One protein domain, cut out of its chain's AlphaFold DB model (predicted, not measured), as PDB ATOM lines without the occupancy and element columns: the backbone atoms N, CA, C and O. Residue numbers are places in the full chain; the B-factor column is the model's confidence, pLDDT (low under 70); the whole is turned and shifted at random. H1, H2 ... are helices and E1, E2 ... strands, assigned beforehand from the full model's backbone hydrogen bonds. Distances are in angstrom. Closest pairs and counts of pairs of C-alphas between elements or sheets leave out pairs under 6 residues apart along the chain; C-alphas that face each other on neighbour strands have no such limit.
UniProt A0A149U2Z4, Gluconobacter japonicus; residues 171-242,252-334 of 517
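What this domain is: This is residues 171 to 242 and 252 to 334 of the 517 residues of a protein of Gluconobacter japonicus (UniProt A0A149U2Z4). A small, strongly twisted sheet of three strands, E2, E1 and E5, with H1 along it, makes one end of the domain, and two helices side by side, H2 and H3, make the other end, with the short helix H4 near their last turns. Between the two ends, close to the middle, sits the small hairpin of E3 and E4, which E2 runs on into, and the short helix H5 packs on E3. The 155 printed residues hold five named helices and five named strands, in the order H1 E1 E2 E3 E4 H2 E5 H3 H4 H5; the first sheet is mixed, in the order E2, E1, E5, and the second, E3 and E4, is antiparallel. The class is mixed, helices and strands, though only 73 residues, under half, are in named elements. The whole is compact, with a radius of gyration of the C-alphas of 14.6 A, and rounded, with spans of 39 by 35 by 31 A.

How they stand to each other: E1, residues 187 to 195, is the inner strand of the larger sheet. E5, residues 279 to 289, is its parallel neighbour at 29 degrees, with N 191 and O 281 at 2.9 A and N 193 and O 286 at 2.8 A, within hydrogen-bond range. E5 bends by 75 degrees at residue 285. E2, residues 201 to 203, is antiparallel to E1 at 151 degrees and forms a hairpin with it; N 202 and O 194 are 2.8 A apart. Residues 232 to 233 pair antiparallel with residues 281 to 282 of E5. H1, residues 174 to 181, is on this sheet at a height of 7.9 A, over E1 and only just over E5, with 3 C-alphas falling on E5. It runs along the strands, at 26 degrees to E1 on the local plane; its closest C-alphas to E5 are those of Thr 174 and Val 286, 4.7 A apart. H2, residues 262 to 275, only grazes the sheet, with its residues 270 to 274; the closest C-alphas of H2 and E5 are those of Arg 274 and Ile 280, 7.4 A apart. E2 runs on into E3, residues 206 to 208, at 38 degrees. E3 forms an antiparallel hairpin with E4, residues 214 to 216, at 163 degrees, with N 207 and O 215 at 2.9 A. The closest C-alphas of E3 and H5, residues 326 to 329, are those of Ile 207 and Ala 329, 6.3 A apart. H3, residues 298 to 311, is close to H2 but not clearly touching, at a shallow tilt of 14 degrees, the same way; Ser 268 and Leu 308 have the closest C-alphas, at 6.9 A. H4, residues 313 to 316, touches H2, which meets it with residues 271 to 275 alone; the closest C-alphas are those of Gln 275 and Ile 315, 5.7 A apart. H1 and H3 are apart. Every O i to N i+4 pair is within hydrogen-bond range in H2 and H3, and 3 of 4 are in H1; H4 and H5 are too short for such a pair.

Where its parts are: H1 begins at C-alpha 174, at (-11.869, 1.178, -9.672), and is 11.4 A long. E1 measures 23.4 A and E5 24.2 A from first to last C-alpha, and C-alpha 289 closes E5 at (-11.971, -4.517, 0.076). E2, E3 and E4 have three residues each. H2 is 19.9 A long and H3 19.7 A, with C-alpha 311 at (18.784, 2.994, 2.444). H4 and H5 have four residues each.

The domain as a whole: The two C-alphas farthest apart, those of Asp 183 and Glu 299, are 41.2 A from each other. Residues 243 to 251 are not printed, and C-alphas 242 and 252 are 14.9 A apart across this cut, which lies in the link from E4 to H2. Of the links that are printed whole, E5 to H3 and H4 to H5 are short and the others tight. Residues 217 to 242 hold no named element. The mean pLDDT of the printed part is 94.2, and no printed residue is under 70.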
ATOM      1  N   PHE A 171     -13.630  -2.678  -6.043       96.00
ATOM      2  CA  PHE A 171     -14.996  -2.238  -6.318       96.00
ATOM      3  C   PHE A 171     -15.197  -1.953  -7.818       96.00
ATOM      4  O   PHE A 171     -14.217  -1.832  -8.559       96.00
ATOM      5  N   PRO A 172     -16.447  -1.884  -8.311       94.00
ATOM      6  CA  PRO A 172     -16.716  -1.566  -9.711       94.00
ATOM      7  C   PRO A 172     -16.086  -0.235 -10.150       94.00
ATOM      8  O   PRO A 172     -16.108   0.740  -9.407       94.00
ATOM      9  N   ASN A 173     -15.582  -0.181 -11.387       91.19
ATOM     10  CA  ASN A 173     -14.950   0.985 -12.028       91.19
ATOM     11  C   ASN A 173     -13.623   1.472 -11.413       91.19
ATOM     12  O   ASN A 173     -12.999   2.378 -11.973       91.19
ATOM     13  N   THR A 174     -13.135   0.843 -10.342       95.19
ATOM     14  CA  THR A 174     -11.869   1.178  -9.672       95.19
ATOM     15  C   THR A 174     -10.681   1.196 -10.637       95.19
ATOM     16  O   THR A 174      -9.858   2.110 -10.594       95.19
ATOM     17  N   LEU A 175     -10.584   0.215 -11.544       95.88
ATOM     18  CA  LEU A 175      -9.453   0.136 -12.480       95.88
ATOM     19  C   LEU A 175      -9.443   1.309 -13.471       95.88
ATOM     20  O   LEU A 175      -8.393   1.885 -13.746       95.88
ATOM     21  N   SER A 176     -10.621   1.696 -13.968       94.69
ATOM     22  CA  SER A 176     -10.766   2.858 -14.856       94.69
ATOM     23  C   SER A 176     -10.495   4.171 -14.119       94.69
ATOM     24  O   SER A 176      -9.924   5.093 -14.697       94.69
ATOM     25  N   ALA A 177     -10.870   4.266 -12.839       93.69
ATOM     26  CA  ALA A 177     -10.527   5.413 -12.005       93.69
ATOM     27  C   ALA A 177      -9.007   5.563 -11.847       93.69
ATOM     28  O   ALA A 177      -8.480   6.634 -12.134       93.69
ATOM     29  N   ALA A 178      -8.301   4.475 -11.525       96.62
ATOM     30  CA  ALA A 178      -6.845   4.486 -11.393       96.62
ATOM     31  C   ALA A 178      -6.134   4.915 -12.689       96.62
ATOM     32  O   ALA A 178      -5.166   5.673 -12.635       96.62
ATOM     33  N   LEU A 179      -6.619   4.472 -13.857       96.62
ATOM     34  CA  LEU A 179      -6.030   4.829 -15.154       96.62
ATOM     35  C   LEU A 179      -6.077   6.337 -15.443       96.62
ATOM     36  O   LEU A 179      -5.091   6.867 -15.950       96.62
ATOM     37  N   ARG A 180      -7.156   7.038 -15.062       95.56
ATOM     38  CA  ARG A 180      -7.288   8.498 -15.265       95.56
ATOM     39  C   ARG A 180      -6.184   9.293 -14.568       95.56
ATOM     40  O   ARG A 180      -5.713  10.297 -15.091       95.56
ATOM     41  N   ALA A 181      -5.709   8.833 -13.412       94.44
ATOM     42  CA  ALA A 181      -4.618   9.502 -12.707       94.44
ATOM     43  C   ALA A 181      -3.274   9.436 -13.470       94.44
ATOM     44  O   ALA A 181      -2.406  10.284 -13.254       94.44
ATOM     45  N   PHE A 182      -3.104   8.490 -14.403       96.94
ATOM     46  CA  PHE A 182      -1.924   8.391 -15.268       96.94
ATOM     47  C   PHE A 182      -1.996   9.264 -16.532       96.94
ATOM     48  O   PHE A 182      -1.026   9.270 -17.299       96.94
ATOM     49  N   ASP A 183      -3.064  10.044 -16.735       95.00
ATOM     50  CA  ASP A 183      -3.095  11.085 -17.776       95.00
ATOM     51  C   ASP A 183      -1.987  12.127 -17.542       95.00
ATOM     52  O   ASP A 183      -1.443  12.705 -18.485       95.00
ATOM     53  N   SER A 184      -1.581  12.309 -16.279       93.75
ATOM     54  CA  SER A 184      -0.419  13.115 -15.925       93.75
ATOM     55  C   SER A 184       0.878  12.278 -15.974       93.75
ATOM     56  O   SER A 184       0.998  11.251 -15.292       93.75
ATOM     57  N   PRO A 185       1.901  12.685 -16.753       93.81
ATOM     58  CA  PRO A 185       3.132  11.904 -16.931       93.81
ATOM     59  C   PRO A 185       4.042  11.876 -15.690       93.81
ATOM     60  O   PRO A 185       4.904  11.006 -15.566       93.81
ATOM     61  N   ASP A 186       3.865  12.819 -14.766       93.50
ATOM     62  CA  ASP A 186       4.597  12.906 -13.499       93.50
ATOM     63  C   ASP A 186       4.036  11.981 -12.402       93.50
ATOM     64  O   ASP A 186       4.732  11.702 -11.421       93.50
ATOM     65  N   VAL A 187       2.819  11.451 -12.584       97.56
ATOM     66  CA  VAL A 187       2.230  10.409 -11.737       97.56
ATOM     67  C   VAL A 187       2.822   9.062 -12.135       97.56
ATOM     68  O   VAL A 187       2.658   8.576 -13.258       97.56
ATOM     69  N   TRP A 188       3.580   8.475 -11.211       98.12
ATOM     70  CA  TRP A 188       4.284   7.207 -11.421       98.12
ATOM     71  C   TRP A 188       3.585   6.044 -10.739       98.12
ATOM     72  O   TRP A 188       3.728   4.910 -11.197       98.12
ATOM     73  N   ALA A 189       2.842   6.318  -9.669       98.38
ATOM     74  CA  ALA A 189       2.035   5.329  -8.986       98.38
ATOM     75  C   ALA A 189       0.747   5.930  -8.425       98.38
ATOM     76  O   ALA A 189       0.686   7.122  -8.109       98.38
ATOM     77  N   VAL A 190      -0.261   5.076  -8.301       98.56
ATOM     78  CA  VAL A 190      -1.585   5.408  -7.783       98.56
ATOM     79  C   VAL A 190      -2.004   4.315  -6.810       98.56
ATOM     80  O   VAL A 190      -1.821   3.129  -7.083       98.56
ATOM     81  N   GLY A 191      -2.561   4.719  -5.680       98.06
ATOM     82  CA  GLY A 191      -3.275   3.837  -4.770       98.06
ATOM     83  C   GLY A 191      -4.579   4.474  -4.333       98.06
ATOM     84  O   GLY A 191      -4.907   5.597  -4.723       98.06
ATOM     85  N   GLY A 192      -5.322   3.729  -3.534       96.19
ATOM     86  CA  GLY A 192      -6.694   4.052  -3.213       96.19
ATOM     87  C   GLY A 192      -7.024   3.942  -1.742       96.19
ATOM     88  O   GLY A 192      -6.143   3.840  -0.887       96.19
ATOM     89  N   GLN A 193      -8.319   3.973  -1.464       96.31
ATOM     90  CA  GLN A 193      -8.859   3.618  -0.167       96.31
ATOM     91  C   GLN A 193      -9.007   2.095  -0.099       96.31
ATOM     92  O   GLN A 193      -9.708   1.487  -0.908       96.31
ATOM     93  N   SER A 194      -8.367   1.477   0.887       97.31
ATOM     94  CA  SER A 194      -8.518   0.043   1.140       97.31
ATOM     95  C   SER A 194      -9.389  -0.161   2.365       97.31
ATOM     96  O   SER A 194      -9.064   0.315   3.454       97.31
ATOM     97  N   LEU A 195     -10.497  -0.875   2.197       97.38
ATOM     98  CA  LEU A 195     -11.420  -1.226   3.268       97.38
ATOM     99  C   LEU A 195     -11.102  -2.614   3.817       97.38
ATOM    100  O   LEU A 195     -10.780  -3.541   3.075       97.38
ATOM    101  N   GLY A 196     -11.235  -2.766   5.126       95.75
ATOM    102  CA  GLY A 196     -11.178  -4.040   5.812       95.75
ATOM    103  C   GLY A 196     -12.397  -4.891   5.490       95.75
ATOM    104  O   GLY A 196     -13.382  -4.452   4.888       95.75
ATOM    105  N   LEU A 197     -12.353  -6.150   5.916       94.56
ATOM    106  CA  LEU A 197     -13.486  -7.055   5.734       94.56
ATOM    107  C   LEU A 197     -14.717  -6.638   6.558       94.56
ATOM    108  O   LEU A 197     -15.819  -7.049   6.195       94.56
ATOM    109  N   ASP A 198     -14.507  -5.810   7.583       90.44
ATOM    110  CA  ASP A 198     -15.486  -5.111   8.427       90.44
ATOM    111  C   ASP A 198     -16.044  -3.822   7.784       90.44
ATOM    112  O   ASP A 198     -16.958  -3.204   8.322       90.44
ATOM    113  N   GLY A 199     -15.515  -3.408   6.628       91.31
ATOM    114  CA  GLY A 199     -15.924  -2.194   5.920       91.31
ATOM    115  C   GLY A 199     -15.292  -0.901   6.445       91.31
ATOM    116  O   GLY A 199     -15.609   0.168   5.925       91.31
ATOM    117  N   ARG A 200     -14.392  -0.971   7.433       93.12
ATOM    118  CA  ARG A 200     -13.647   0.195   7.930       93.12
ATOM    119  C   ARG A 200     -12.387   0.419   7.116       93.12
ATOM    120  O   ARG A 200     -11.815  -0.515   6.565       93.12
ATOM    121  N   VAL A 201     -11.913   1.652   7.057       96.25
ATOM    122  CA  VAL A 201     -10.696   1.983   6.313       96.25
ATOM    123  C   VAL A 201      -9.476   1.324   6.970       96.25
ATOM    124  O   VAL A 201      -9.243   1.464   8.169       96.25
ATOM    125  N   LEU A 202      -8.679   0.605   6.180       96.38
ATOM    126  CA  LEU A 202      -7.357   0.098   6.561       96.38
ATOM    127  C   LEU A 202      -6.253   1.087   6.219       96.38
ATOM    128  O   LEU A 202      -5.240   1.135   6.916       96.38
ATOM    129  N   GLU A 203      -6.414   1.800   5.111       96.38
ATOM    130  CA  GLU A 203      -5.458   2.775   4.613       96.38
ATOM    131  C   GLU A 203      -6.163   3.736   3.655       96.38
ATOM    132  O   GLU A 203      -6.917   3.322   2.775       96.38
ATOM    133  N   ALA A 204      -5.879   5.022   3.819       97.12
ATOM    134  CA  ALA A 204      -6.183   6.065   2.856       97.12
ATOM    135  C   ALA A 204      -4.899   6.843   2.539       97.12
ATOM    136  O   ALA A 204      -4.855   8.055   2.701       97.12
ATOM    137  N   GLY A 205      -3.824   6.146   2.175       97.00
ATOM    138  CA  GLY A 205      -2.457   6.667   2.118       97.00
ATOM    139  C   GLY A 205      -1.667   6.491   3.418       97.00
ATOM    140  O   GLY A 205      -2.202   6.581   4.526       97.00
ATOM    141  N   THR A 206      -0.361   6.280   3.275       97.69
ATOM    142  CA  THR A 206       0.559   6.064   4.396       97.69
ATOM    143  C   THR A 206       1.493   7.249   4.564       97.69
ATOM    144  O   THR A 206       2.186   7.654   3.630       97.69
ATOM    145  N   ILE A 207       1.514   7.784   5.786       97.94
ATOM    146  CA  ILE A 207       2.479   8.782   6.239       97.94
ATOM    147  C   ILE A 207       3.767   8.056   6.589       97.94
ATOM    148  O   ILE A 207       3.746   7.054   7.311       97.94
ATOM    149  N   VAL A 208       4.888   8.583   6.109       97.94
ATOM    150  CA  VAL A 208       6.211   8.059   6.438       97.94
ATOM    151  C   VAL A 208       6.984   9.124   7.200       97.94
ATOM    152  O   VAL A 208       7.148  10.254   6.750       97.94
ATOM    153  N   TRP A 209       7.488   8.759   8.370       97.94
ATOM    154  CA  TRP A 209       8.269   9.658   9.205       97.94
ATOM    155  C   TRP A 209       9.755   9.589   8.848       97.94
ATOM    156  O   TRP A 209      10.250   8.619   8.272       97.94
ATOM    157  N   ARG A 210      10.511  10.615   9.245       97.00
ATOM    158  CA  ARG A 210      11.966  10.710   9.024       97.00
ATOM    159  C   ARG A 210      12.759   9.509   9.546       97.00
ATOM    160  O   ARG A 210      13.819   9.186   9.014       97.00
ATOM    161  N   ASP A 211      12.278   8.852  10.595       96.56
ATOM    162  CA  ASP A 211      12.908   7.664  11.173       96.56
ATOM    163  C   ASP A 211      12.478   6.348  10.495       96.56
ATOM    164  O   ASP A 211      12.841   5.279  10.985       96.56
ATOM    165  N   ALA A 212      11.751   6.430   9.375       96.94
ATOM    166  CA  ALA A 212      11.135   5.337   8.624       96.94
ATOM    167  C   ALA A 212      10.005   4.585   9.350       96.94
ATOM    168  O   ALA A 212       9.582   3.537   8.862       96.94
ATOM    169  N   SER A 213       9.514   5.084  10.491       96.56
ATOM    170  CA  SER A 213       8.230   4.614  11.023       96.56
ATOM    171  C   SER A 213       7.084   5.097  10.127       96.56
ATOM    172  O   SER A 213       7.233   6.067   9.376       96.56
ATOM    173  N   THR A 214       5.941   4.416  10.179       96.75
ATOM    174  CA  THR A 214       4.789   4.704   9.319       96.75
ATOM    175  C   THR A 214       3.499   4.837  10.110       96.75
ATOM    176  O   THR A 214       3.366   4.314  11.215       96.75
ATOM    177  N   LEU A 215       2.539   5.550   9.526       96.44
ATOM    178  CA  LEU A 215       1.165   5.631  10.008       96.44
ATOM    179  C   LEU A 215       0.210   5.514   8.816       96.44
ATOM    180  O   LEU A 215       0.267   6.329   7.896       96.44
ATOM    181  N   ARG A 216      -0.676   4.512   8.840       96.44
ATOM    182  CA  ARG A 216      -1.756   4.357   7.854       96.44
ATOM    183  C   ARG A 216      -2.859   5.367   8.160       96.44
ATOM    184  O   ARG A 216      -3.602   5.209   9.134       96.44
ATOM    185  N   PHE A 217      -2.935   6.431   7.366       97.06
ATOM    186  CA  PHE A 217      -3.904   7.501   7.580       97.06
ATOM    187  C   PHE A 217      -5.326   6.981   7.330       97.06
ATOM    188  O   PHE A 217      -5.538   6.155   6.444       97.06
ATOM    189  N   GLY A 218      -6.290   7.437   8.131       95.19
ATOM    190  CA  GLY A 218      -7.692   7.027   8.021       95.19
ATOM    191  C   GLY A 218      -8.040   5.675   8.653       95.19
ATOM    192  O   GLY A 218      -9.199   5.282   8.601       95.19
ATOM    193  N   THR A 219      -7.090   4.953   9.262       95.44
ATOM    194  CA  THR A 219      -7.369   3.633   9.862       95.44
ATOM    195  C   THR A 219      -8.555   3.684  10.838       95.44
ATOM    196  O   THR A 219      -8.560   4.487  11.767       95.44
ATOM    197  N   GLY A 220      -9.543   2.807  10.644       91.81
ATOM    198  CA  GLY A 220     -10.736   2.682  11.490       91.81
ATOM    199  C   GLY A 220     -11.878   3.652  11.162       91.81
ATOM    200  O   GLY A 220     -12.990   3.463  11.670       91.81
ATOM    201  N   GLN A 221     -11.634   4.648  10.303       91.00
ATOM    202  CA  GLN A 221     -12.656   5.585   9.832       91.00
ATOM    203  C   GLN A 221     -13.671   4.893   8.911       91.00
ATOM    204  O   GLN A 221     -13.441   3.783   8.411       91.00
ATOM    205  N   ARG A 222     -14.814   5.552   8.693       89.12
ATOM    206  CA  ARG A 222     -15.783   5.143   7.673       89.12
ATOM    207  C   ARG A 222     -15.227   5.471   6.288       89.12
ATOM    208  O   ARG A 222     -14.382   6.349   6.135       89.12
ATOM    209  N   ALA A 223     -15.693   4.745   5.279       86.00
ATOM    210  CA  ALA A 223     -15.417   5.118   3.898       86.00
ATOM    211  C   ALA A 223     -15.971   6.526   3.616       86.00
ATOM    212  O   ALA A 223     -17.002   6.903   4.170       86.00
ATOM    213  N   ASN A 224     -15.312   7.265   2.724       79.62
ATOM    214  CA  ASN A 224     -15.728   8.596   2.259       79.62
ATOM    215  C   ASN A 224     -15.790   9.733   3.300       79.62
ATOM    216  O   ASN A 224     -16.339  10.782   2.973       79.62
ATOM    217  N   GLU A 225     -15.216   9.584   4.501       89.06
ATOM    218  CA  GLU A 225     -15.072  10.726   5.424       89.06
ATOM    219  C   GLU A 225     -14.316  11.887   4.733       89.06
ATOM    220  O   GLU A 225     -13.382  11.624   3.955       89.06
ATOM    221  N   PRO A 226     -14.668  13.162   4.989       89.94
ATOM    222  CA  PRO A 226     -14.060  14.324   4.331       89.94
ATOM    223  C   PRO A 226     -12.526  14.321   4.341       89.94
ATOM    224  O   PRO A 226     -11.884  14.651   3.343       89.94
ATOM    225  N   GLU A 227     -11.922  13.857   5.437       92.62
ATOM    226  CA  GLU A 227     -10.476  13.770   5.653       92.62
ATOM    227  C   GLU A 227      -9.744  12.877   4.650       92.62
ATOM    228  O   GLU A 227      -8.529  13.015   4.452       92.62
ATOM    229  N   ILE A 228     -10.464  11.923   4.067       94.75
ATOM    230  CA  ILE A 228      -9.949  10.888   3.170       94.75
ATOM    231  C   ILE A 228     -10.670  10.887   1.818       94.75
ATOM    232  O   ILE A 228     -10.272  10.136   0.930       94.75
ATOM    233  N   GLY A 229     -11.683  11.734   1.635       93.38
ATOM    234  CA  GLY A 229     -12.552  11.798   0.459       93.38
ATOM    235  C   GLY A 229     -12.010  12.605  -0.723       93.38
ATOM    236  O   GLY A 229     -12.780  12.955  -1.611       93.38
ATOM    237  N   PHE A 230     -10.708  12.908  -0.770       95.12
ATOM    238  CA  PHE A 230     -10.118  13.731  -1.831       95.12
ATOM    239  C   PHE A 230      -8.746  13.220  -2.306       95.12
ATOM    240  O   PHE A 230      -7.966  12.623  -1.551       95.12
ATOM    241  N   CYS A 231      -8.446  13.463  -3.582       96.12
ATOM    242  CA  CYS A 231      -7.199  13.107  -4.243       96.12
ATOM    243  C   CYS A 231      -6.028  13.923  -3.691       96.12
ATOM    244  O   CYS A 231      -6.090  15.150  -3.613       96.12
ATOM    245  N   ARG A 232      -4.906  13.266  -3.384       96.62
ATOM    246  CA  ARG A 232      -3.693  13.965  -2.935       96.62
ATOM    247  C   ARG A 232      -2.424  13.178  -3.200       96.62
ATOM    248  O   ARG A 232      -2.439  11.963  -3.356       96.62
ATOM    249  N   GLN A 233      -1.297  13.881  -3.203       97.31
ATOM    250  CA  GLN A 233       0.011  13.240  -3.252       97.31
ATOM    251  C   GLN A 233       0.385  12.696  -1.867       97.31
ATOM    252  O   GLN A 233       0.386  13.452  -0.892       97.31
ATOM    253  N   VAL A 234       0.752  11.417  -1.799       98.00
ATOM    254  CA  VAL A 234       1.105  10.706  -0.558       98.00
ATOM    255  C   VAL A 234       2.548  10.205  -0.588       98.00
ATOM    256  O   VAL A 234       3.183  10.156  -1.647       98.00
ATOM    257  N   ASP A 235       3.093   9.869   0.582       97.12
ATOM    258  CA  ASP A 235       4.456   9.339   0.686       97.12
ATOM    259  C   ASP A 235       4.522   7.888   0.216       97.12
ATOM    260  O   ASP A 235       5.451   7.506  -0.499       97.12
ATOM    261  N   ALA A 236       3.523   7.091   0.598       97.75
ATOM    262  CA  ALA A 236       3.427   5.689   0.239       97.75
ATOM    263  C   ALA A 236       1.976   5.198   0.198       97.75
ATOM    264  O   ALA A 236       1.072   5.794   0.786       97.75
ATOM    265  N   ILE A 237       1.808   4.066  -0.479       97.44
ATOM    266  CA  ILE A 237       0.644   3.184  -0.420       97.44
ATOM    267  C   ILE A 237       1.195   1.828   0.021       97.44
ATOM    268  O   ILE A 237       2.183   1.356  -0.550       97.44
ATOM    269  N   SER A 238       0.634   1.236   1.068       94.44
ATOM    270  CA  SER A 238       1.212   0.056   1.721       94.44
ATOM    271  C   SER A 238       0.250  -1.118   1.887       94.44
ATOM    272  O   SER A 238       0.684  -2.210   2.263       94.44
ATOM    273  N   VAL A 239      -1.023  -0.936   1.533       93.56
ATOM    274  CA  VAL A 239      -2.073  -1.963   1.562       93.56
ATOM    275  C   VAL A 239      -2.919  -1.891   0.283       93.56
ATOM    276  O   VAL A 239      -2.954  -0.866  -0.391       93.56
ATOM    277  N   GLY A 240      -3.583  -2.999  -0.057       94.75
ATOM    278  CA  GLY A 240      -4.563  -3.058  -1.141       94.75
ATOM    279  C   GLY A 240      -3.928  -3.034  -2.525       94.75
ATOM    280  O   GLY A 240      -3.068  -3.861  -2.837       94.75
ATOM    281  N   MET A 241      -4.402  -2.124  -3.373       97.31
ATOM    282  CA  MET A 241      -3.997  -2.029  -4.775       97.31
ATOM    283  C   MET A 241      -2.935  -0.958  -5.004       97.31
ATOM    284  O   MET A 241      -3.139   0.218  -4.704       97.31
ATOM    285  N   PHE A 242      -1.834  -1.359  -5.636       97.75
ATOM    286  CA  PHE A 242      -0.758  -0.459  -6.023       97.75
ATOM    287  C   PHE A 242      -0.560  -0.460  -7.539       97.75
ATOM    288  O   PHE A 242       0.018  -1.390  -8.106       97.75
ATOM    289  N   CYS A 252      13.394   1.614 -10.927       88.19
ATOM    290  CA  CYS A 252      13.624   1.702  -9.483       88.19
ATOM    291  C   CYS A 252      14.085   0.379  -8.841       88.19
ATOM    292  O   CYS A 252      14.274   0.328  -7.626       88.19
ATOM    293  N   GLY A 253      14.309  -0.678  -9.632       75.69
ATOM    294  CA  GLY A 253      14.829  -1.963  -9.154       75.69
ATOM    295  C   GLY A 253      13.782  -2.891  -8.529       75.69
ATOM    296  O   GLY A 253      14.161  -3.913  -7.949       75.69
ATOM    297  N   GLY A 254      12.490  -2.573  -8.672       77.81
ATOM    298  CA  GLY A 254      11.369  -3.375  -8.182       77.81
ATOM    299  C   GLY A 254      11.282  -3.476  -6.654       77.81
ATOM    300  O   GLY A 254      11.648  -2.557  -5.924       77.81
ATOM    301  N   ILE A 255      10.768  -4.610  -6.168       80.00
ATOM    302  CA  ILE A 255      10.592  -4.878  -4.735       80.00
ATOM    303  C   ILE A 255      11.929  -5.291  -4.095       80.00
ATOM    304  O   ILE A 255      12.612  -6.194  -4.590       80.00
ATOM    305  N   ASP A 256      12.278  -4.654  -2.973       83.56
ATOM    306  CA  ASP A 256      13.499  -4.936  -2.207       83.56
ATOM    307  C   ASP A 256      13.391  -6.277  -1.452       83.56
ATOM    308  O   ASP A 256      12.461  -6.507  -0.676       83.56
ATOM    309  N   GLN A 257      14.369  -7.160  -1.672       85.62
ATOM    310  CA  GLN A 257      14.432  -8.499  -1.081       85.62
ATOM    311  C   GLN A 257      14.737  -8.501   0.420       85.62
ATOM    312  O   GLN A 257      14.396  -9.459   1.115       85.62
ATOM    313  N   VAL A 258      15.379  -7.449   0.933       90.00
ATOM    314  CA  VAL A 258      15.746  -7.336   2.351       90.00
ATOM    315  C   VAL A 258      14.514  -7.049   3.212       90.00
ATOM    316  O   VAL A 258      14.497  -7.400   4.393       90.00
ATOM    317  N   CYS A 259      13.482  -6.439   2.621       90.88
ATOM    318  CA  CYS A 259      12.246  -6.073   3.303       90.88
ATOM    319  C   CYS A 259      11.348  -7.299   3.533       90.88
ATOM    320  O   CYS A 259      10.957  -8.018   2.604       90.88
ATOM    321  N   ILE A 260      10.995  -7.518   4.799       91.94
ATOM    322  CA  ILE A 260      10.127  -8.617   5.235       91.94
ATOM    323  C   ILE A 260       8.678  -8.122   5.296       91.94
ATOM    324  O   ILE A 260       8.425  -7.056   5.845       91.94
ATOM    325  N   GLY A 261       7.740  -8.915   4.771       90.69
ATOM    326  CA  GLY A 261       6.309  -8.592   4.719       90.69
ATOM    327  C   GLY A 261       5.910  -7.712   3.532       90.69
ATOM    328  O   GLY A 261       6.720  -6.960   2.992       90.69
ATOM    329  N   SER A 262       4.655  -7.839   3.099       89.12
ATOM    330  CA  SER A 262       4.106  -7.130   1.933       89.12
ATOM    331  C   SER A 262       4.077  -5.612   2.133       89.12
ATOM    332  O   SER A 262       4.528  -4.880   1.257       89.12
ATOM    333  N   GLU A 263       3.661  -5.147   3.314       91.94
ATOM    334  CA  GLU A 263       3.567  -3.716   3.639       91.94
ATOM    335  C   GLU A 263       4.927  -3.007   3.509       91.94
ATOM    336  O   GLU A 263       5.070  -2.030   2.774       91.94
ATOM    337  N   THR A 264       5.977  -3.539   4.148       93.75
ATOM    338  CA  THR A 264       7.325  -2.948   4.061       93.75
ATOM    339  C   THR A 264       7.894  -3.030   2.640       93.75
ATOM    340  O   THR A 264       8.626  -2.138   2.209       93.75
ATOM    341  N   ARG A 265       7.567  -4.081   1.883       92.81
ATOM    342  CA  ARG A 265       7.987  -4.220   0.480       92.81
ATOM    343  C   ARG A 265       7.387  -3.130  -0.408       92.81
ATOM    344  O   ARG A 265       8.131  -2.524  -1.179       92.81
ATOM    345  N   LEU A 266       6.090  -2.847  -0.265       94.31
ATOM    346  CA  LEU A 266       5.431  -1.737  -0.961       94.31
ATOM    347  C   LEU A 266       5.972  -0.380  -0.501       94.31
ATOM    348  O   LEU A 266       6.258   0.477  -1.334       94.31
ATOM    349  N   LEU A 267       6.213  -0.207   0.800       95.19
ATOM    350  CA  LEU A 267       6.822   1.005   1.350       95.19
ATOM    351  C   LEU A 267       8.215   1.277   0.763       95.19
ATOM    352  O   LEU A 267       8.501   2.397   0.344       95.19
ATOM    353  N   SER A 268       9.075   0.258   0.697       95.44
ATOM    354  CA  SER A 268      10.400   0.351   0.068       95.44
ATOM    355  C   SER A 268      10.303   0.801  -1.391       95.44
ATOM    356  O   SER A 268      11.015   1.713  -1.817       95.44
ATOM    357  N   LEU A 269       9.375   0.205  -2.146       95.44
ATOM    358  CA  LEU A 269       9.122   0.567  -3.536       95.44
ATOM    359  C   LEU A 269       8.631   2.017  -3.668       95.44
ATOM    360  O   LEU A 269       9.145   2.761  -4.502       95.44
ATOM    361  N   CYS A 270       7.694   2.444  -2.819       97.12
ATOM    362  CA  CYS A 270       7.218   3.826  -2.779       97.12
ATOM    363  C   CYS A 270       8.372   4.799  -2.514       97.12
ATOM    364  O   CYS A 270       8.561   5.749  -3.270       97.12
ATOM    365  N   LEU A 271       9.209   4.529  -1.509       96.75
ATOM    366  CA  LEU A 271      10.377   5.356  -1.201       96.75
ATOM    367  C   LEU A 271      11.381   5.404  -2.361       96.75
ATOM    368  O   LEU A 271      11.940   6.467  -2.632       96.75
ATOM    369  N   ALA A 272      11.582   4.299  -3.082       96.38
ATOM    370  CA  ALA A 272      12.434   4.267  -4.270       96.38
ATOM    371  C   ALA A 272      11.880   5.136  -5.410       96.38
ATOM    372  O   ALA A 272      12.630   5.925  -5.988       96.38
ATOM    373  N   LEU A 273      10.575   5.050  -5.690       96.81
ATOM    374  CA  LEU A 273       9.900   5.885  -6.689       96.81
ATOM    375  C   LEU A 273       9.977   7.369  -6.312       96.81
ATOM    376  O   LEU A 273      10.352   8.202  -7.135       96.81
ATOM    377  N   ARG A 274       9.686   7.701  -5.049       95.88
ATOM    378  CA  ARG A 274       9.742   9.073  -4.527       95.88
ATOM    379  C   ARG A 274      11.165   9.630  -4.572       95.88
ATOM    380  O   ARG A 274      11.354  10.771  -4.985       95.88
ATOM    381  N   GLN A 275      12.175   8.834  -4.204       95.31
ATOM    382  CA  GLN A 275      13.586   9.238  -4.266       95.31
ATOM    383  C   GLN A 275      14.044   9.504  -5.704       95.31
ATOM    384  O   GLN A 275      14.877  10.380  -5.925       95.31
ATOM    385  N   ALA A 276      13.482   8.788  -6.678       95.25
ATOM    386  CA  ALA A 276      13.716   9.017  -8.100       95.25
ATOM    387  C   ALA A 276      12.896  10.188  -8.687       95.25
ATOM    388  O   ALA A 276      13.003  10.466  -9.880       95.25
ATOM    389  N   GLY A 277      12.108  10.896  -7.867       93.50
ATOM    390  CA  GLY A 277      11.327  12.073  -8.267       93.50
ATOM    391  C   GLY A 277       9.879  11.785  -8.673       93.50
ATOM    392  O   GLY A 277       9.174  12.708  -9.075       93.50
ATOM    393  N   GLY A 278       9.415  10.539  -8.554       95.50
ATOM    394  CA  GLY A 278       8.048  10.152  -8.892       95.50
ATOM    395  C   GLY A 278       6.995  10.710  -7.934       95.50
ATOM    396  O   GLY A 278       7.212  10.813  -6.715       95.50
ATOM    397  N   LYS A 279       5.816  11.034  -8.476       97.12
ATOM    398  CA  LYS A 279       4.622  11.315  -7.674       97.12
ATOM    399  C   LYS A 279       3.827  10.032  -7.452       97.12
ATOM    400  O   LYS A 279       3.613   9.256  -8.384       97.12
ATOM    401  N   ILE A 280       3.396   9.845  -6.208       98.38
ATOM    402  CA  ILE A 280       2.463   8.798  -5.797       98.38
ATOM    403  C   ILE A 280       1.172   9.503  -5.401       98.38
ATOM    404  O   ILE A 280       1.201  10.399  -4.554       98.38
ATOM    405  N   VAL A 281       0.072   9.144  -6.051       98.19
ATOM    406  CA  VAL A 281      -1.239   9.761  -5.832       98.19
ATOM    407  C   VAL A 281      -2.146   8.780  -5.101       98.19
ATOM    408  O   VAL A 281      -2.249   7.617  -5.475       98.19
ATOM    409  N   TYR A 282      -2.796   9.261  -4.054       98.25
ATOM    410  CA  TYR A 282      -3.976   8.640  -3.478       98.25
ATOM    411  C   TYR A 282      -5.210   9.206  -4.185       98.25
ATOM    412  O   TYR A 282      -5.362  10.429  -4.243       98.25
ATOM    413  N   ASP A 283      -6.071   8.333  -4.704       97.19
ATOM    414  CA  ASP A 283      -7.372   8.683  -5.275       97.19
ATOM    415  C   ASP A 283      -8.476   7.885  -4.554       97.19
ATOM    416  O   ASP A 283      -8.490   6.658  -4.658       97.19
ATOM    417  N   PRO A 284      -9.411   8.538  -3.837       95.31
ATOM    418  CA  PRO A 284     -10.498   7.850  -3.131       95.31
ATOM    419  C   PRO A 284     -11.451   7.089  -4.070       95.31
ATOM    420  O   PRO A 284     -12.167   6.198  -3.625       95.31
ATOM    421  N   SER A 285     -11.448   7.397  -5.371       94.38
ATOM    422  CA  SER A 285     -12.217   6.668  -6.392       94.38
ATOM    423  C   SER A 285     -11.632   5.285  -6.698       94.38
ATOM    424  O   SER A 285     -12.275   4.463  -7.352       94.38
ATOM    425  N   VAL A 286     -10.392   5.034  -6.274       96.88
ATOM    426  CA  VAL A 286      -9.757   3.721  -6.313       96.88
ATOM    427  C   VAL A 286     -10.105   3.037  -4.994       96.88
ATOM    428  O   VAL A 286      -9.557   3.380  -3.953       96.88
ATOM    429  N   LEU A 287     -11.046   2.094  -5.026       96.50
ATOM    430  CA  LEU A 287     -11.563   1.444  -3.820       96.50
ATOM    431  C   LEU A 287     -11.409  -0.075  -3.914       96.50
ATOM    432  O   LEU A 287     -11.792  -0.690  -4.920       96.50
ATOM    433  N   ASP A 288     -10.883  -0.687  -2.856       97.19
ATOM    434  CA  ASP A 288     -10.859  -2.139  -2.666       97.19
ATOM    435  C   ASP A 288     -11.368  -2.553  -1.288       97.19
ATOM    436  O   ASP A 288     -11.377  -1.776  -0.334       97.19
ATOM    437  N   ARG A 289     -11.788  -3.813  -1.191       96.94
ATOM    438  CA  ARG A 289     -11.971  -4.517   0.076       96.94
ATOM    439  C   ARG A 289     -10.906  -5.597   0.179       96.94
ATOM    440  O   ARG A 289     -10.760  -6.413  -0.728       96.94
ATOM    441  N   THR A 290     -10.170  -5.622   1.278       95.25
ATOM    442  CA  THR A 290      -9.052  -6.541   1.476       95.25
ATOM    443  C   THR A 290      -8.928  -6.958   2.935       95.25
ATOM    444  O   THR A 290      -9.465  -6.333   3.852       95.25
ATOM    445  N   ARG A 291      -8.206  -8.053   3.173       91.69
ATOM    446  CA  ARG A 291      -7.865  -8.456   4.535       91.69
ATOM    447  C   ARG A 291      -6.805  -7.512   5.115       91.69
ATOM    448  O   ARG A 291      -5.914  -7.076   4.381       91.69
ATOM    449  N   PRO A 292      -6.819  -7.266   6.435       89.06
ATOM    450  CA  PRO A 292      -5.707  -6.600   7.094       89.06
ATOM    451  C   PRO A 292      -4.375  -7.320   6.806       89.06
ATOM    452  O   PRO A 292      -4.346  -8.562   6.757       89.06
ATOM    453  N   PRO A 293      -3.266  -6.575   6.634       87.25
ATOM    454  CA  PRO A 293      -1.941  -7.164   6.510       87.25
ATOM    455  C   PRO A 293      -1.622  -8.079   7.691       87.25
ATOM    456  O   PRO A 293      -2.037  -7.838   8.826       87.25
ATOM    457  N   THR A 294      -0.857  -9.136   7.433       86.88
ATOM    458  CA  THR A 294      -0.388 -10.017   8.503       86.88
ATOM    459  C   THR A 294       0.582  -9.250   9.400       86.88
ATOM    460  O   THR A 294       1.600  -8.752   8.917       86.88
ATOM    461  N   ALA A 295       0.287  -9.184  10.699       88.44
ATOM    462  CA  ALA A 295       1.152  -8.519  11.665       88.44
ATOM    463  C   ALA A 295       2.539  -9.177  11.698       88.44
ATOM    464  O   ALA A 295       2.666 -10.401  11.804       88.44
ATOM    465  N   LEU A 296       3.584  -8.355  11.611       92.12
ATOM    466  CA  LEU A 296       4.959  -8.812  11.758       92.12
ATOM    467  C   LEU A 296       5.408  -8.689  13.220       92.12
ATOM    468  O   LEU A 296       5.100  -7.688  13.866       92.12
ATOM    469  N   PRO A 297       6.204  -9.646  13.726       95.12
ATOM    470  CA  PRO A 297       6.934  -9.486  14.976       95.12
ATOM    471  C   PRO A 297       7.740  -8.179  15.031       95.12
ATOM    472  O   PRO A 297       8.375  -7.784  14.047       95.12
ATOM    473  N   GLU A 298       7.795  -7.549  16.207       94.38
ATOM    474  CA  GLU A 298       8.483  -6.265  16.422       94.38
ATOM    475  C   GLU A 298       9.967  -6.273  16.026       94.38
ATOM    476  O   GLU A 298      10.525  -5.245  15.643       94.38
ATOM    477  N   GLU A 299      10.642  -7.419  16.119       95.56
ATOM    478  CA  GLU A 299      12.028  -7.566  15.667       95.56
ATOM    479  C   GLU A 299      12.164  -7.314  14.159       95.56
ATOM    480  O   GLU A 299      13.048  -6.566  13.731       95.56
ATOM    481  N   PHE A 300      11.260  -7.873  13.348       95.12
ATOM    482  CA  PHE A 300      11.262  -7.651  11.904       95.12
ATOM    483  C   PHE A 300      10.860  -6.224  11.556       95.12
ATOM    484  O   PHE A 300      11.490  -5.633  10.680       95.12
ATOM    485  N   LEU A 301       9.902  -5.634  12.281       94.19
ATOM    486  CA  LEU A 301       9.548  -4.221  12.118       94.19
ATOM    487  C   LEU A 301      10.756  -3.309  12.383       94.19
ATOM    488  O   LEU A 301      11.104  -2.487  11.535       94.19
ATOM    489  N   ARG A 302      11.480  -3.510  13.494       95.88
ATOM    490  CA  ARG A 302      12.694  -2.736  13.823       95.88
ATOM    491  C   ARG A 302      13.820  -2.939  12.812       95.88
ATOM    492  O   ARG A 302      14.507  -1.977  12.448       95.88
ATOM    493  N   ARG A 303      14.021  -4.175  12.340       96.44
ATOM    494  CA  ARG A 303      14.998  -4.489  11.287       96.44
ATOM    495  C   ARG A 303      14.654  -3.764   9.986       96.44
ATOM    496  O   ARG A 303      15.527  -3.104   9.420       96.44
ATOM    497  N   ASN A 304      13.401  -3.863   9.543       95.88
ATOM    498  CA  ASN A 304      12.886  -3.198   8.348       95.88
ATOM    499  C   ASN A 304      13.064  -1.678   8.449       95.88
ATOM    500  O   ASN A 304      13.684  -1.075   7.576       95.88
ATOM    501  N   GLN A 305      12.619  -1.070   9.550       96.12
ATOM    502  CA  GLN A 305      12.761   0.365   9.798       96.12
ATOM    503  C   GLN A 305      14.233   0.808   9.751       96.12
ATOM    504  O   GLN A 305      14.580   1.790   9.096       96.12
ATOM    505  N   THR A 306      15.131   0.052  10.393       96.88
ATOM    506  CA  THR A 306      16.571   0.351  10.388       96.88
ATOM    507  C   THR A 306      17.163   0.294   8.980       96.88
ATOM    508  O   THR A 306      17.979   1.150   8.626       96.88
ATOM    509  N   TRP A 307      16.762  -0.696   8.176       96.56
ATOM    510  CA  TRP A 307      17.177  -0.818   6.779       96.56
ATOM    511  C   TRP A 307      16.685   0.366   5.945       96.56
ATOM    512  O   TRP A 307      17.504   1.057   5.337       96.56
ATOM    513  N   LEU A 308      15.378   0.651   5.981       97.00
ATOM    514  CA  LEU A 308      14.755   1.740   5.227       97.00
ATOM    515  C   LEU A 308      15.377   3.095   5.574       97.00
ATOM    516  O   LEU A 308      15.772   3.837   4.676       97.00
ATOM    517  N   ARG A 309      15.568   3.381   6.868       96.69
ATOM    518  CA  ARG A 309      16.183   4.628   7.338       96.69
ATOM    519  C   ARG A 309      17.589   4.841   6.777       96.69
ATOM    520  O   ARG A 309      17.950   5.962   6.438       96.69
ATOM    521  N   ARG A 310      18.395   3.778   6.673       96.62
ATOM    522  CA  ARG A 310      19.741   3.850   6.077       96.62
ATOM    523  C   ARG A 310      19.657   3.997   4.557       96.62
ATOM    524  O   ARG A 310      20.247   4.924   3.999       96.62
ATOM    525  N   ARG A 311      18.898   3.111   3.906       95.56
ATOM    526  CA  ARG A 311      18.784   2.994   2.444       95.56
ATOM    527  C   ARG A 311      18.177   4.228   1.775       95.56
ATOM    528  O   ARG A 311      18.579   4.555   0.658       95.56
ATOM    529  N   PHE A 312      17.238   4.889   2.450       96.56
ATOM    530  CA  PHE A 312      16.487   6.048   1.959       96.56
ATOM    531  C   PHE A 312      16.769   7.319   2.771       96.56
ATOM    532  O   PHE A 312      15.986   8.264   2.751       96.56
ATOM    533  N   SER A 313      17.903   7.371   3.476       96.56
ATOM    534  CA  SER A 313      18.323   8.518   4.298       96.56
ATOM    535  C   SER A 313      18.243   9.864   3.565       96.56
ATOM    536  O   SER A 313      17.801  10.852   4.151       96.56
ATOM    537  N   ALA A 314      18.601   9.900   2.276       95.31
ATOM    538  CA  ALA A 314      18.549  11.110   1.459       95.31
ATOM    539  C   ALA A 314      17.129  11.693   1.363       95.31
ATOM    540  O   ALA A 314      16.937  12.877   1.641       95.31
ATOM    541  N   ILE A 315      16.127  10.874   1.026       95.75
ATOM    542  CA  ILE A 315      14.738  11.342   0.934       95.75
ATOM    543  C   ILE A 315      14.099  11.518   2.315       95.75
ATOM    544  O   ILE A 315      13.485  12.553   2.570       95.75
ATOM    545  N   LEU A 316      14.311  10.571   3.233       97.12
ATOM    546  CA  LEU A 316      13.710  10.595   4.568       97.12
ATOM    547  C   LEU A 316      14.175  11.798   5.396       97.12
ATOM    548  O   LEU A 316      13.407  12.309   6.205       97.12
ATOM    549  N   SER A 317      15.386  12.322   5.166       95.75
ATOM    550  CA  SER A 317      15.859  13.556   5.818       95.75
ATOM    551  C   SER A 317      14.932  14.763   5.605       95.75
ATOM    552  O   SER A 317      14.898  15.665   6.442       95.75
ATOM    553  N   ARG A 318      14.141  14.757   4.523       94.00
ATOM    554  CA  ARG A 318      13.180  15.807   4.157       94.00
ATOM    555  C   ARG A 318      11.775  15.552   4.707       94.00
ATOM    556  O   ARG A 318      10.932  16.438   4.615       94.00
ATOM    557  N   TYR A 319      11.517  14.363   5.251       95.56
ATOM    558  CA  TYR A 319      10.211  13.976   5.785       95.56
ATOM    559  C   TYR A 319      10.002  14.567   7.188       95.56
ATOM    560  O   TYR A 319      10.986  14.916   7.867       95.56
ATOM    561  N   PRO A 320       8.743  14.722   7.634       94.81
ATOM    562  CA  PRO A 320       8.437  15.224   8.967       94.81
ATOM    563  C   PRO A 320       8.965  14.286  10.059       94.81
ATOM    564  O   PRO A 320       9.135  13.079   9.866       94.81
ATOM    565  N   MET A 321       9.240  14.852  11.233       95.19
ATOM    566  CA  MET A 321       9.533  14.053  12.424       95.19
ATOM    567  C   MET A 321       8.232  13.579  13.065       95.19
ATOM    568  O   MET A 321       7.211  14.268  12.982       95.19
ATOM    569  N   VAL A 322       8.300  12.435  13.745       94.88
ATOM    570  CA  VAL A 322       7.216  11.948  14.605       94.88
ATOM    571  C   VAL A 322       6.815  13.056  15.585       94.88
ATOM    572  O   VAL A 322       7.680  13.715  16.163       94.88
ATOM    573  N   GLY A 323       5.508  13.282  15.729       90.44
ATOM    574  CA  GLY A 323       4.936  14.382  16.515       90.44
ATOM    575  C   GLY A 323       4.541  15.613  15.691       90.44
ATOM    576  O   GLY A 323       3.847  16.484  16.205       90.44
ATOM    577  N   THR A 324       4.916  15.685  14.408       92.06
ATOM    578  CA  THR A 324       4.296  16.646  13.476       92.06
ATOM    579  C   THR A 324       2.821  16.275  13.278       92.06
ATOM    580  O   THR A 324       2.503  15.088  13.226       92.06
ATOM    581  N   SER A 325       1.934  17.267  13.125       92.19
ATOM    582  CA  SER A 325       0.511  17.037  12.823       92.19
ATOM    583  C   SER A 325       0.333  16.044  11.668       92.19
ATOM    584  O   SER A 325       0.915  16.217  10.591       92.19
ATOM    585  N   VAL A 326      -0.508  15.027  11.876       95.19
ATOM    586  CA  VAL A 326      -0.840  14.025  10.850       95.19
ATOM    587  C   VAL A 326      -1.561  14.651   9.653       95.19
ATOM    588  O   VAL A 326      -1.329  14.240   8.519       95.19
ATOM    589  N   PHE A 327      -2.353  15.705   9.872       94.50
ATOM    590  CA  PHE A 327      -3.046  16.435   8.805       94.50
ATOM    591  C   PHE A 327      -2.097  17.248   7.926       94.50
ATOM    592  O   PHE A 327      -2.380  17.445   6.745       94.50
ATOM    593  N   ARG A 328      -0.945  17.663   8.470       92.69
ATOM    594  CA  ARG A 328       0.152  18.228   7.676       92.69
ATOM    595  C   ARG A 328       0.963  17.127   6.994       92.69
ATOM    596  O   ARG A 328       1.276  17.234   5.813       92.69
ATOM    597  N   ALA A 329       1.290  16.065   7.727       94.88
ATOM    598  CA  ALA A 329       2.169  14.994   7.261       94.88
ATOM    599  C   ALA A 329       1.534  14.073   6.197       94.88
ATOM    600  O   ALA A 329       2.266  13.427   5.458       94.88
ATOM    601  N   ARG A 330       0.199  14.045   6.047       95.06
ATOM    602  CA  ARG A 330      -0.491  13.292   4.974       95.06
ATOM    603  C   ARG A 330      -0.235  13.823   3.558       95.06
ATOM    604  O   ARG A 330      -0.641  13.168   2.598       95.06
ATOM    605  N   PHE A 331       0.378  15.001   3.425       94.38
ATOM    606  CA  PHE A 331       0.676  15.652   2.153       94.38
ATOM    607  C   PHE A 331       2.160  15.556   1.803       94.38
ATOM    608  O   PHE A 331       3.009  16.186   2.429       94.38
ATOM    609  N   ALA A 332       2.472  14.853   0.716       90.38
ATOM    610  CA  ALA A 332       3.854  14.602   0.310       90.38
ATOM    611  C   ALA A 332       4.433  15.643  -0.675       90.38
ATOM    612  O   ALA A 332       5.595  15.547  -1.083       90.38
ATOM    613  N   SER A 333       3.630  16.615  -1.120       83.88
ATOM    614  CA  SER A 333       4.039  17.616  -2.119       83.88
ATOM    615  C   SER A 333       4.802  18.805  -1.523       83.88
ATOM    616  O   SER A 333       5.569  19.445  -2.238       83.88
ATOM    617  N   GLY A 334       4.603  19.105  -0.232       84.19
ATOM    618  CA  GLY A 334       5.191  20.274   0.436       84.19
ATOM    619  C   GLY A 334       4.672  21.628  -0.070       84.19
ATOM    620  O   GLY A 334       5.296  22.650   0.199       84.19
TER     621      GLY A 334